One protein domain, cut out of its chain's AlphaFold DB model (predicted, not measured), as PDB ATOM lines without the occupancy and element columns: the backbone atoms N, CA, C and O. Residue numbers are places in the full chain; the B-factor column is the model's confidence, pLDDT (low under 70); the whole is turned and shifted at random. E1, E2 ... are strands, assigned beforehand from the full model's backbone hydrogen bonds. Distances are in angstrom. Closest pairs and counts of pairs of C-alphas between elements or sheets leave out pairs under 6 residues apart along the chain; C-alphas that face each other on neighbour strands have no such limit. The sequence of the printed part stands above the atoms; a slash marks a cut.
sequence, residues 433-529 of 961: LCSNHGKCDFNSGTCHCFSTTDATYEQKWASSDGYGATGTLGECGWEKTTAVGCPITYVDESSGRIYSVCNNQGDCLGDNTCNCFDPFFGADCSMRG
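AT A GLANCE: This is residues 433 to 529 of the 961 residues of the protein "Hypothetical protein" of Phaeomonas parva (UniProt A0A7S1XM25). There is little regular structure: four small two-stranded hairpins, E1-E2, E3-E4, E5-E6 and E7-E8, are strung along loops, and residues 492 to 497 stick out. The printed part has 97 residues, no named helix and eight strands, each sheet antiparallel; the class is all strand, with 30 residues in named elements. It is compact, with radius of gyration of the C-alphas 13.2 A and spans of 39, 31 and 28 A.

IN THESE COORDINATES: Find C-alpha 438 at (14.782, -42.371, 40.464), where E1, residues 438 to 441, begins; E2 is 446 to 449. E3 is 459 to 462, 9.8 A long, E4 478 to 481, E5 488 to 491, E6 498 to 501, E7 506 to 508. E8, 514 to 516, ends at (22.835, -32.684, 33.080).

HOW THE PARTS SIT: Within hydrogen-bond range, find N 439 and O 448 of E1 and E2, 3.0 A; N 462 and O 478 of E3 and E4, 2.9 A; N 489 and O 500 of E5 and E6, 3.2 A; N 507 and O 515 of E7 and E8, 2.9 A. The closest C-alphas of E2 and E3, Cys 449 and Trp 461, are 5.5 A apart.

THE WHOLE: The printed part has no cut; the link E3 to E4 is long. Confidence is under 70 at residues 455 to 457, 466 to 467 and 490 to 498.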
ATOM      1  N   LEU A 433      10.577 -34.580  40.091       86.19
ATOM      2  CA  LEU A 433      10.174 -35.862  39.509       86.19
ATOM      3  C   LEU A 433      10.996 -36.998  40.135       86.19
ATOM      4  O   LEU A 433      12.224 -37.015  40.019       86.19
ATOM      5  N   CYS A 434      10.325 -37.945  40.794       90.31
ATOM      6  CA  CYS A 434      10.979 -39.028  41.527       90.31
ATOM      7  C   CYS A 434      12.060 -38.546  42.521       90.31
ATOM      8  O   CYS A 434      13.103 -39.198  42.648       90.31
ATOM      9  N   SER A 435      11.836 -37.398  43.177       87.12
ATOM     10  CA  SER A 435      12.740 -36.773  44.158       87.12
ATOM     11  C   SER A 435      14.190 -36.637  43.671       87.12
ATOM     12  O   SER A 435      15.098 -36.677  44.487       87.12
ATOM     13  N   ASN A 436      14.435 -36.551  42.356       86.44
ATOM     14  CA  ASN A 436      15.777 -36.601  41.747       86.44
ATOM     15  C   ASN A 436      16.609 -37.861  42.078       86.44
ATOM     16  O   ASN A 436      17.817 -37.877  41.855       86.44
ATOM     17  N   HIS A 437      15.975 -38.945  42.534       88.00
ATOM     18  CA  HIS A 437      16.648 -40.182  42.973       88.00
ATOM     19  C   HIS A 437      16.085 -41.452  42.330       88.00
ATOM     20  O   HIS A 437      16.345 -42.582  42.763       88.00
ATOM     21  N   GLY A 438      15.308 -41.281  41.266       89.00
ATOM     22  CA  GLY A 438      14.782 -42.371  40.464       89.00
ATOM     23  C   GLY A 438      14.472 -41.949  39.037       89.00
ATOM     24  O   GLY A 438      14.480 -40.769  38.687       89.00
ATOM     25  N   LYS A 439      14.180 -42.949  38.209       89.44
ATOM     26  CA  LYS A 439      13.737 -42.760  36.828       89.44
ATOM     27  C   LYS A 439      12.235 -42.994  36.718       89.44
ATOM     28  O   LYS A 439      11.761 -44.055  37.116       89.44
ATOM     29  N   CYS A 440      11.512 -42.031  36.157       88.75
ATOM     30  CA  CYS A 440      10.089 -42.173  35.867       88.75
ATOM     31  C   CYS A 440       9.858 -43.054  34.628       88.75
ATOM     32  O   CYS A 440      10.519 -42.874  33.604       88.75
ATOM     33  N   ASP A 441       8.908 -43.984  34.715       90.56
ATOM     34  CA  ASP A 441       8.281 -44.629  33.559       90.56
ATOM     35  C   ASP A 441       6.893 -44.020  33.325       90.56
ATOM     36  O   ASP A 441       5.931 -44.364  34.010       90.56
ATOM     37  N   PHE A 442       6.785 -43.133  32.333       88.50
ATOM     38  CA  PHE A 442       5.548 -42.416  31.999       88.50
ATOM     39  C   PHE A 442       4.426 -43.313  31.453       88.50
ATOM     40  O   PHE A 442       3.284 -42.869  31.376       88.50
ATOM     41  N   ASN A 443       4.696 -44.579  31.115       88.81
ATOM     42  CA  ASN A 443       3.631 -45.517  30.736       88.81
ATOM     43  C   ASN A 443       2.917 -46.100  31.959       88.81
ATOM     44  O   ASN A 443       1.756 -46.490  31.875       88.81
ATOM     45  N   SER A 444       3.628 -46.217  33.085       91.62
ATOM     46  CA  SER A 444       3.111 -46.822  34.316       91.62
ATOM     47  C   SER A 444       2.957 -45.828  35.469       91.62
ATOM     48  O   SER A 444       2.346 -46.172  36.480       91.62
ATOM     49  N   GLY A 445       3.520 -44.623  35.351       89.69
ATOM     50  CA  GLY A 445       3.566 -43.622  36.417       89.69
ATOM     51  C   GLY A 445       4.440 -44.044  37.596       89.69
ATOM     52  O   GLY A 445       4.259 -43.552  38.706       89.69
ATOM     53  N   THR A 446       5.349 -45.003  37.401       91.94
ATOM     54  CA  THR A 446       6.163 -45.562  38.486       91.94
ATOM     55  C   THR A 446       7.563 -44.957  38.482       91.94
ATOM     56  O   THR A 446       8.243 -44.957  37.456       91.94
ATOM     57  N   CYS A 447       8.037 -44.502  39.645       91.56
ATOM     58  CA  CYS A 447       9.445 -44.162  39.824       91.56
ATOM     59  C   CYS A 447      10.274 -45.402  40.167       91.56
ATOM     60  O   CYS A 447      10.062 -46.080  41.176       91.56
ATOM     61  N   HIS A 448      11.284 -45.667  39.350       91.25
ATOM     62  CA  HIS A 448      12.301 -46.673  39.603       91.25
ATOM     63  C   HIS A 448      13.465 -46.046  40.372       91.25
ATOM     64  O   HIS A 448      14.359 -45.442  39.776       91.25
ATOM     65  N   CYS A 449      13.447 -46.182  41.701       89.69
ATOM     66  CA  CYS A 449      14.477 -45.617  42.574       89.69
ATOM     67  C   CYS A 449      15.846 -46.250  42.324       89.69
ATOM     68  O   CYS A 449      15.961 -47.475  42.195       89.69
ATOM     69  N   PHE A 450      16.896 -45.430  42.298       86.88
ATOM     70  CA  PHE A 450      18.241 -45.938  42.068       86.88
ATOM     71  C   PHE A 450      18.720 -46.786  43.249       86.88
ATOM     72  O   PHE A 450      18.684 -46.386  44.417       86.88
ATOM     73  N   SER A 451      19.184 -47.995  42.929       84.25
ATOM     74  CA  SER A 451      19.733 -48.929  43.902       84.25
ATOM     75  C   SER A 451      20.957 -49.638  43.331       84.25
ATOM     76  O   SER A 451      20.857 -50.418  42.387       84.25
ATOM     77  N   THR A 452      22.124 -49.382  43.914       75.62
ATOM     78  CA  THR A 452      23.386 -50.039  43.569       75.62
ATOM     79  C   THR A 452      24.131 -50.448  44.835       75.62
ATOM     80  O   THR A 452      24.130 -49.753  45.851       75.62
ATOM     81  N   THR A 453      24.745 -51.629  44.786       70.62
ATOM     82  CA  THR A 453      25.518 -52.216  45.888       70.62
ATOM     83  C   THR A 453      27.028 -52.136  45.660       70.62
ATOM     84  O   THR A 453      27.778 -52.799  46.376       70.62
ATOM     85  N   ASP A 454      27.497 -51.399  44.647       70.56
ATOM     86  CA  ASP A 454      28.931 -51.160  44.471       70.56
ATOM     87  C   ASP A 454      29.415 -50.148  45.511       70.56
ATOM     88  O   ASP A 454      28.906 -49.036  45.568       70.56
ATOM     89  N   ALA A 455      30.413 -50.520  46.313       68.50
ATOM     90  CA  ALA A 455      30.931 -49.682  47.394       68.50
ATOM     91  C   ALA A 455      31.516 -48.333  46.921       68.50
ATOM     92  O   ALA A 455      31.701 -47.435  47.736       68.50
ATOM     93  N   THR A 456      31.828 -48.193  45.628       67.56
ATOM     94  CA  THR A 456      32.363 -46.961  45.022       67.56
ATOM     95  C   THR A 456      31.262 -45.964  44.655       67.56
ATOM     96  O   THR A 456      31.526 -44.768  44.596       67.56
ATOM     97  N   TYR A 457      30.050 -46.466  44.405       69.62
ATOM     98  CA  TYR A 457      28.899 -45.702  43.921       69.62
ATOM     99  C   TYR A 457      27.631 -46.036  44.725       69.62
ATOM    100  O   TYR A 457      26.552 -46.093  44.150       69.62
ATOM    101  N   GLU A 458      27.745 -46.400  46.011       72.81
ATOM    102  CA  GLU A 458      26.628 -46.980  46.770       72.81
ATOM    103  C   GLU A 458      25.480 -45.973  46.890       72.81
ATOM    104  O   GLU A 458      25.619 -44.921  47.506       72.81
ATOM    105  N   GLN A 459      24.325 -46.327  46.331       74.50
ATOM    106  CA  GLN A 459      23.090 -45.560  46.422       74.50
ATOM    107  C   GLN A 459      21.954 -46.529  46.715       74.50
ATOM    108  O   GLN A 459      21.797 -47.539  46.029       74.50
ATOM    109  N   LYS A 460      21.164 -46.251  47.750       83.19
ATOM    110  CA  LYS A 460      19.955 -47.018  48.057       83.19
ATOM    111  C   LYS A 460      18.836 -46.049  48.373       83.19
ATOM    112  O   LYS A 460      18.589 -45.739  49.537       83.19
ATOM    113  N   TRP A 461      18.167 -45.614  47.323       88.00
ATOM    114  CA  TRP A 461      16.970 -44.802  47.426       88.00
ATOM    115  C   TRP A 461      15.742 -45.699  47.508       88.00
ATOM    116  O   TRP A 461      15.689 -46.775  46.903       88.00
ATOM    117  N   ALA A 462      14.761 -45.286  48.296       87.94
ATOM    118  CA  ALA A 462      13.454 -45.918  48.338       87.94
ATOM    119  C   ALA A 462      12.372 -44.858  48.527       87.94
ATOM    120  O   ALA A 462      12.659 -43.690  48.780       87.94
ATOM    121  N   SER A 463      11.120 -45.279  48.420       88.75
ATOM    122  CA  SER A 463       9.977 -44.430  48.736       88.75
ATOM    123  C   SER A 463      10.037 -43.933  50.178       88.75
ATOM    124  O   SER A 463      10.387 -44.695  51.095       88.75
ATOM    125  N   SER A 464       9.666 -42.672  50.376       84.38
ATOM    126  CA  SER A 464       9.613 -42.060  51.697       84.38
ATOM    127  C   SER A 464       8.200 -42.117  52.276       84.38
ATOM    128  O   SER A 464       7.245 -42.574  51.634       84.38
ATOM    129  N   ASP A 465       8.083 -41.750  53.548       77.38
ATOM    130  CA  ASP A 465       6.820 -41.450  54.223       77.38
ATOM    131  C   ASP A 465       6.544 -39.937  54.328       77.38
ATOM    132  O   ASP A 465       5.554 -39.538  54.944       77.38
ATOM    133  N   GLY A 466       7.413 -39.100  53.747       67.69
ATOM    134  CA  GLY A 466       7.366 -37.641  53.839       67.69
ATOM    135  C   GLY A 466       7.893 -37.058  55.157       67.69
ATOM    136  O   GLY A 466       7.918 -35.841  55.316       67.69
ATOM    137  N   TYR A 467       8.331 -37.890  56.107       67.44
ATOM    138  CA  TYR A 467       8.815 -37.479  57.433       67.44
ATOM    139  C   TYR A 467      10.271 -37.894  57.684       67.44
ATOM    140  O   TYR A 467      10.709 -38.019  58.831       67.44
ATOM    141  N   GLY A 468      11.038 -38.108  56.612       70.06
ATOM    142  CA  GLY A 468      12.429 -38.555  56.691       70.06
ATOM    143  C   GLY A 468      12.580 -40.042  57.036       70.06
ATOM    144  O   GLY A 468      13.671 -40.476  57.413       70.06
ATOM    145  N   ALA A 469      11.514 -40.837  56.908       78.75
ATOM    146  CA  ALA A 469      11.556 -42.287  57.032       78.75
ATOM    147  C   ALA A 469      11.057 -42.975  55.749       78.75
ATOM    148  O   ALA A 469      10.641 -42.342  54.781       78.75
ATOM    149  N   THR A 470      11.185 -44.302  55.706       86.81
ATOM    150  CA  THR A 470      10.727 -45.105  54.568       86.81
ATOM    151  C   THR A 470       9.204 -45.204  54.561       86.81
ATOM    152  O   THR A 470       8.586 -45.369  55.613       86.81
ATOM    153  N   GLY A 471       8.602 -45.168  53.375       84.12
ATOM    154  CA  GLY A 471       7.156 -45.241  53.221       84.12
ATOM    155  C   GLY A 471       6.725 -45.804  51.872       84.12
ATOM    156  O   GLY A 471       7.394 -46.660  51.298       84.12
ATOM    157  N   THR A 472       5.548 -45.382  51.412       84.38
ATOM    158  CA  THR A 472       4.836 -45.994  50.267       84.38
ATOM    159  C   THR A 472       4.494 -44.998  49.163       84.38
ATOM    160  O   THR A 472       3.735 -45.328  48.260       84.38
ATOM    161  N   LEU A 473       5.050 -43.789  49.231       80.94
ATOM    162  CA  LEU A 473       4.705 -42.683  48.338       80.94
ATOM    163  C   LEU A 473       5.220 -42.865  46.897       80.94
ATOM    164  O   LEU A 473       4.675 -42.261  45.982       80.94
ATOM    165  N   GLY A 474       6.183 -43.765  46.664       86.75
ATOM    166  CA  GLY A 474       6.595 -44.152  45.308       86.75
ATOM    167  C   GLY A 474       7.475 -43.131  44.581       86.75
ATOM    168  O   GLY A 474       7.627 -43.235  43.378       86.75
ATOM    169  N   GLU A 475       8.047 -42.178  45.299       87.69
ATOM    170  CA  GLU A 475       8.721 -40.956  44.846       87.69
ATOM    171  C   GLU A 475      10.245 -40.964  45.033       87.69
ATOM    172  O   GLU A 475      10.912 -40.043  44.604       87.69
ATOM    173  N   CYS A 476      10.818 -42.000  45.650       89.94
ATOM    174  CA  CYS A 476      12.271 -42.158  45.840       89.94
ATOM    175  C   CYS A 476      12.959 -41.155  46.788       89.94
ATOM    176  O   CYS A 476      14.186 -41.102  46.826       89.94
ATOM    177  N   GLY A 477      12.200 -40.437  47.619       87.88
ATOM    178  CA  GLY A 477      12.717 -39.422  48.545       87.88
ATOM    179  C   GLY A 477      13.362 -39.926  49.848       87.88
ATOM    180  O   GLY A 477      13.632 -39.119  50.733       87.88
ATOM    181  N   TRP A 478      13.590 -41.235  50.040       87.12
ATOM    182  CA  TRP A 478      14.223 -41.762  51.261       87.12
ATOM    183  C   TRP A 478      15.591 -42.399  51.018       87.12
ATOM    184  O   TRP A 478      15.725 -43.407  50.319       87.12
ATOM    185  N   GLU A 479      16.605 -41.852  51.688       86.19
ATOM    186  CA  GLU A 479      17.977 -42.354  51.672       86.19
ATOM    187  C   GLU A 479      18.161 -43.499  52.690       86.19
ATOM    188  O   GLU A 479      18.252 -43.280  53.899       86.19
ATOM    189  N   LYS A 480      18.259 -44.750  52.219       82.62
ATOM    190  CA  LYS A 480      18.462 -45.930  53.087       82.62
ATOM    191  C   LYS A 480      19.886 -46.034  53.636       82.62
ATOM    192  O   LYS A 480      20.108 -46.583  54.716       82.62
ATOM    193  N   THR A 481      20.853 -45.585  52.848       77.75
ATOM    194  CA  THR A 481      22.282 -45.523  53.171       77.75
ATOM    195  C   THR A 481      22.834 -44.258  52.553       77.75
ATOM    196  O   THR A 481      22.444 -43.945  51.432       77.75
ATOM    197  N   THR A 482      23.752 -43.578  53.245       79.19
ATOM    198  CA  THR A 482      24.403 -42.373  52.721       79.19
ATOM    199  C   THR A 482      24.944 -42.633  51.320       79.19
ATOM    200  O   THR A 482      25.802 -43.499  51.156       79.19
ATOM    201  N   ALA A 483      24.413 -41.914  50.335       71.88
ATOM    202  CA  ALA A 483      24.818 -42.020  48.950       71.88
ATOM    203  C   ALA A 483      26.306 -41.666  48.815       71.88
ATOM    204  O   ALA A 483      26.786 -40.692  49.403       71.88
ATOM    205  N   VAL A 484      27.035 -42.471  48.049       77.69
ATOM    206  CA  VAL A 484      28.443 -42.249  47.710       77.69
ATOM    207  C   VAL A 484      28.539 -42.175  46.193       77.69
ATOM    208  O   VAL A 484      28.289 -43.173  45.531       77.69
ATOM    209  N   GLY A 485      28.908 -41.016  45.642       78.81
ATOM    210  CA  GLY A 485      28.997 -40.792  44.196       78.81
ATOM    211  C   GLY A 485      27.632 -40.627  43.519       78.81
ATOM    212  O   GLY A 485      26.603 -40.975  44.091       78.81
ATOM    213  N   CYS A 486      27.627 -40.083  42.303       86.62
ATOM    214  CA  CYS A 486      26.406 -39.800  41.542       86.62
ATOM    215  C   CYS A 486      25.784 -41.037  40.876       86.62
ATOM    216  O   CYS A 486      26.471 -42.057  40.743       86.62
ATOM    217  N   PRO A 487      24.507 -40.953  40.438       86.12
ATOM    218  CA  PRO A 487      23.816 -42.049  39.770       86.12
ATOM    219  C   PRO A 487      24.630 -42.652  38.623       86.12
ATOM    220  O   PRO A 487      25.243 -41.941  37.822       86.12
ATOM    221  N   ILE A 488      24.635 -43.984  38.555       80.25
ATOM    222  CA  ILE A 488      25.327 -44.756  37.521       80.25
ATOM    223  C   ILE A 488      24.338 -45.605  36.732       80.25
ATOM    224  O   ILE A 488      23.477 -46.274  37.302       80.25
ATOM    225  N   THR A 489      24.518 -45.645  35.416       73.12
ATOM    226  CA  THR A 489      23.828 -46.596  34.541       73.12
ATOM    227  C   THR A 489      24.744 -47.782  34.224       73.12
ATOM    228  O   THR A 489      25.961 -47.638  34.068       73.12
ATOM    229  N   TYR A 490      24.171 -48.990  34.175       67.81
ATOM    230  CA  TYR A 490      24.895 -50.207  33.802       67.81
ATOM    231  C   TYR A 490      24.897 -50.366  32.281       67.81
ATOM    232  O   TYR A 490      23.841 -50.554  31.678       67.81
ATOM    233  N   VAL A 491      26.081 -50.361  31.669       57.75
ATOM    234  CA  VAL A 491      26.267 -50.732  30.259       57.75
ATOM    235  C   VAL A 491      26.877 -52.139  30.219       57.75
ATOM    236  O   VAL A 491      28.030 -52.316  30.594       57.75
ATOM    237  N   ASP A 492      26.048 -53.129  29.867       50.81
ATOM    238  CA  ASP A 492      26.302 -54.566  29.606       50.81
ATOM    239  C   ASP A 492      27.603 -55.231  30.144       50.81
ATOM    240  O   ASP A 492      28.741 -54.898  29.790       50.81
ATOM    241  N   GLU A 493      27.402 -56.311  30.908       49.47
ATOM    242  CA  GLU A 493      28.413 -57.193  31.506       49.47
ATOM    243  C   GLU A 493      29.342 -57.881  30.487       49.47
ATOM    244  O   GLU A 493      30.441 -58.308  30.853       49.47
ATOM    245  N   SER A 494      28.958 -57.953  29.208       56.97
ATOM    246  CA  SER A 494      29.765 -58.585  28.151       56.97
ATOM    247  C   SER A 494      31.064 -57.835  27.797       56.97
ATOM    248  O   SER A 494      31.965 -58.419  27.189       56.97
ATOM    249  N   SER A 495      31.198 -56.568  28.216       58.28
ATOM    250  CA  SER A 495      32.322 -55.681  27.866       58.28
ATOM    251  C   SER A 495      33.354 -55.451  28.983       58.28
ATOM    252  O   SER A 495      34.400 -54.853  28.734       58.28
ATOM    253  N   GLY A 496      33.108 -55.953  30.200       54.75
ATOM    254  CA  GLY A 496      33.973 -55.681  31.354       54.75
ATOM    255  C   GLY A 496      33.748 -54.285  31.951       54.75
ATOM    256  O   GLY A 496      34.609 -53.420  31.849       54.75
ATOM    257  N   ARG A 497      32.585 -54.113  32.596       56.81
ATOM    258  CA  ARG A 497      32.165 -53.044  33.532       56.81
ATOM    259  C   ARG A 497      32.657 -51.625  33.190       56.81
ATOM    260  O   ARG A 497      33.606 -51.126  33.789       56.81
ATOM    261  N   ILE A 498      31.936 -50.947  32.297       59.88
ATOM    262  CA  ILE A 498      32.011 -49.487  32.161       59.88
ATOM    263  C   ILE A 498      30.817 -48.901  32.915       59.88
ATOM    264  O   ILE A 498      29.670 -49.108  32.532       59.88
ATOM    265  N   TYR A 499      31.093 -48.205  34.013       70.31
ATOM    266  CA  TYR A 499      30.107 -47.361  34.677       70.31
ATOM    267  C   TYR A 499      30.033 -46.020  33.966       70.31
ATOM    268  O   TYR A 499      31.065 -45.371  33.787       70.31
ATOM    269  N   SER A 500      28.830 -45.591  33.605       80.50
ATOM    270  CA  SER A 500      28.578 -44.221  33.164       80.50
ATOM    271  C   SER A 500      27.921 -43.444  34.296       80.50
ATOM    272  O   SER A 500      26.720 -43.561  34.536       80.50
ATOM    273  N   VAL A 501      28.741 -42.677  35.016       87.31
ATOM    274  CA  VAL A 501      28.282 -41.696  36.010       87.31
ATOM    275  C   VAL A 501      27.506 -40.611  35.270       87.31
ATOM    276  O   VAL A 501      27.981 -40.129  34.239       87.31
ATOM    277  N   CYS A 502      26.306 -40.275  35.746       89.69
ATOM    278  CA  CYS A 502      25.399 -39.333  35.080       89.69
ATOM    279  C   CYS A 502      25.187 -39.666  33.594       89.69
ATOM    280  O   CYS A 502      25.144 -38.781  32.742       89.69
ATOM    281  N   ASN A 503      25.184 -40.964  33.267       88.25
ATOM    282  CA  ASN A 503      25.071 -41.500  31.913       88.25
ATOM    283  C   ASN A 503      26.091 -40.930  30.894       88.25
ATOM    284  O   ASN A 503      25.872 -41.012  29.688       88.25
ATOM    285  N   ASN A 504      27.219 -40.369  31.360       90.50
ATOM    286  CA  ASN A 504      28.162 -39.562  30.567       90.50
ATOM    287  C   ASN A 504      27.526 -38.338  29.872       90.50
ATOM    288  O   ASN A 504      28.072 -37.843  28.889       90.50
ATOM    289  N   GLN A 505      26.381 -37.871  30.368       93.81
ATOM    290  CA  GLN A 505      25.631 -36.722  29.858       93.81
ATOM    291  C   GLN A 505      25.447 -35.637  30.923       93.81
ATOM    292  O   GLN A 505      24.560 -34.798  30.806       93.81
ATOM    293  N   GLY A 506      26.264 -35.654  31.970       92.31
ATOM    294  CA  GLY A 506      26.241 -34.639  33.008       92.31
ATOM    295  C   GLY A 506      27.459 -34.713  33.910       92.31
ATOM    296  O   GLY A 506      28.192 -35.707  33.921       92.31
ATOM    297  N   ASP A 507      27.641 -33.650  34.682       92.62
ATOM    298  CA  ASP A 507      28.673 -33.558  35.703       92.62
ATOM    299  C   ASP A 507      28.128 -34.030  37.054       92.62
ATOM    300  O   ASP A 507      27.017 -33.686  37.457       92.62
ATOM    301  N   CYS A 508      28.935 -34.804  37.777       89.25
ATOM    302  CA  CYS A 508      28.611 -35.240  39.130       89.25
ATOM    303  C   CYS A 508      28.899 -34.122  40.141       89.25
ATOM    304  O   CYS A 508      30.047 -33.681  40.269       89.25
ATOM    305  N   LEU A 509      27.873 -33.674  40.862       86.31
ATOM    306  CA  LEU A 509      27.965 -32.622  41.868       86.31
ATOM    307  C   LEU A 509      28.401 -33.165  43.241       86.31
ATOM    308  O   LEU A 509      28.393 -34.367  43.512       86.31
ATOM    309  N   GLY A 510      28.816 -32.255  44.129       79.12
ATOM    310  CA  GLY A 510      29.338 -32.595  45.461       79.12
ATOM    311  C   GLY A 510      28.300 -33.154  46.442       79.12
ATOM    312  O   GLY A 510      28.677 -33.718  47.465       79.12
ATOM    313  N   ASP A 511      27.015 -33.015  46.128       76.06
ATOM    314  CA  ASP A 511      25.876 -33.594  46.850       76.06
ATOM    315  C   ASP A 511      25.452 -34.972  46.303       76.06
ATOM    316  O   ASP A 511      24.480 -35.552  46.786       76.06
ATOM    317  N   ASN A 512      26.226 -35.529  45.360       81.75
ATOM    318  CA  ASN A 512      25.964 -36.777  44.643       81.75
ATOM    319  C   ASN A 512      24.769 -36.730  43.671       81.75
ATOM    320  O   ASN A 512      24.236 -37.785  43.320       81.75
ATOM    321  N   THR A 513      24.374 -35.547  43.200       83.00
ATOM    322  CA  THR A 513      23.385 -35.379  42.122       83.00
ATOM    323  C   THR A 513      24.059 -35.110  40.771       83.00
ATOM    324  O   THR A 513      25.246 -34.776  40.700       83.00
ATOM    325  N   CYS A 514      23.323 -35.290  39.673       88.19
ATOM    326  CA  CYS A 514      23.828 -35.031  38.328       88.19
ATOM    327  C   CYS A 514      23.347 -33.678  37.796       88.19
ATOM    328  O   CYS A 514      22.147 -33.440  37.692       88.19
ATOM    329  N   ASN A 515      24.284 -32.827  37.375       91.25
ATOM    330  CA  ASN A 515      23.989 -31.644  36.572       91.25
ATOM    331  C   ASN A 515      24.059 -32.008  35.086       91.25
ATOM    332  O   ASN A 515      25.151 -32.163  34.533       91.25
ATOM    333  N   CYS A 516      22.907 -32.191  34.451       92.75
ATOM    334  CA  CYS A 516      22.835 -32.684  33.080       92.75
ATOM    335  C   CYS A 516      23.241 -31.633  32.042       92.75
ATOM    336  O   CYS A 516      22.920 -30.451  32.155       92.75
ATOM    337  N   PHE A 517      23.936 -32.080  30.998       94.62
ATOM    338  CA  PHE A 517      24.209 -31.275  29.815       94.62
ATOM    339  C   PHE A 517      22.936 -31.139  28.988       94.62
ATOM    340  O   PHE A 517      22.258 -32.131  28.744       94.62
ATOM    341  N   ASP A 518      22.642 -29.940  28.492       90.81
ATOM    342  CA  ASP A 518      21.521 -29.720  27.576       90.81
ATOM    343  C   ASP A 518      21.633 -30.624  26.321       90.81
ATOM    344  O   ASP A 518      22.731 -30.754  25.760       90.81
ATOM    345  N   PRO A 519      20.551 -31.289  25.860       90.50
ATOM    346  CA  PRO A 519      19.167 -31.271  26.355       90.50
ATOM    347  C   PRO A 519      18.819 -32.459  27.277       90.50
ATOM    348  O   PRO A 519      17.669 -32.888  27.342       90.50
ATOM    349  N   PHE A 520      19.800 -33.085  27.927       92.00
ATOM    350  CA  PHE A 520      19.562 -34.212  28.826       92.00
ATOM    351  C   PHE A 520      19.008 -33.749  30.175       92.00
ATOM    352  O   PHE A 520      19.349 -32.679  30.672       92.00
ATOM    353  N   PHE A 521      18.153 -34.572  30.775       89.50
ATOM    354  CA  PHE A 521      17.536 -34.310  32.069       89.50
ATOM    355  C   PHE A 521      17.242 -35.615  32.821       89.50
ATOM    356  O   PHE A 521      17.519 -36.725  32.350       89.50
ATOM    357  N   GLY A 522      16.659 -35.467  34.009       86.44
ATOM    358  CA  GLY A 522      16.402 -36.561  34.932       86.44
ATOM    359  C   GLY A 522      17.591 -36.832  35.842       86.44
ATOM    360  O   GLY A 522      18.705 -36.377  35.606       86.44
ATOM    361  N   ALA A 523      17.341 -37.617  36.882       87.94
ATOM    362  CA  ALA A 523      18.277 -37.832  37.975       87.94
ATOM    363  C   ALA A 523      19.643 -38.427  37.558       87.94
ATOM    364  O   ALA A 523      20.659 -38.144  38.184       87.94
ATOM    365  N   ASP A 524      19.688 -39.233  36.492       89.31
ATOM    366  CA  ASP A 524      20.911 -39.832  35.936       89.31
ATOM    367  C   ASP A 524      21.303 -39.278  34.555       89.31
ATOM    368  O   ASP A 524      22.186 -39.840  33.907       89.31
ATOM    369  N   CYS A 525      20.643 -38.217  34.080       91.00
ATOM    370  CA  CYS A 525      20.817 -37.650  32.736       91.00
ATOM    371  C   CYS A 525      20.599 -38.654  31.585       91.00
ATOM    372  O   CYS A 525      21.163 -38.510  30.497       91.00
ATOM    373  N   SER A 526      19.799 -39.705  31.807       88.88
ATOM    374  CA  SER A 526      19.485 -40.697  30.768       88.88
ATOM    375  C   SER A 526      18.315 -40.313  29.865       88.88
ATOM    376  O   SER A 526      18.117 -40.961  28.836       88.88
ATOM    377  N   MET A 527      17.539 -39.290  30.234       88.94
ATOM    378  CA  MET A 527      16.410 -38.800  29.447       88.94
ATOM    379  C   MET A 527      16.836 -37.589  28.628       88.94
ATOM    380  O   MET A 527      17.655 -36.788  29.070       88.94
ATOM    381  N   ARG A 528      16.294 -37.468  27.421       91.69
ATOM    382  CA  ARG A 528      16.604 -36.393  26.485       91.69
ATOM    383  C   ARG A 528      15.352 -35.574  26.225       91.69
ATOM    384  O   ARG A 528      14.371 -36.120  25.729       91.69
ATOM    385  N   GLY A 529      15.397 -34.293  26.571       90.62
ATOM    386  CA  GLY A 529      14.311 -33.350  26.333       90.62
ATOM    387  C   GLY A 529      14.042 -33.207  24.843       90.62
ATOM    388  O   GLY A 529      14.958 -33.310  24.015       90.62
TER     389      GLY A 529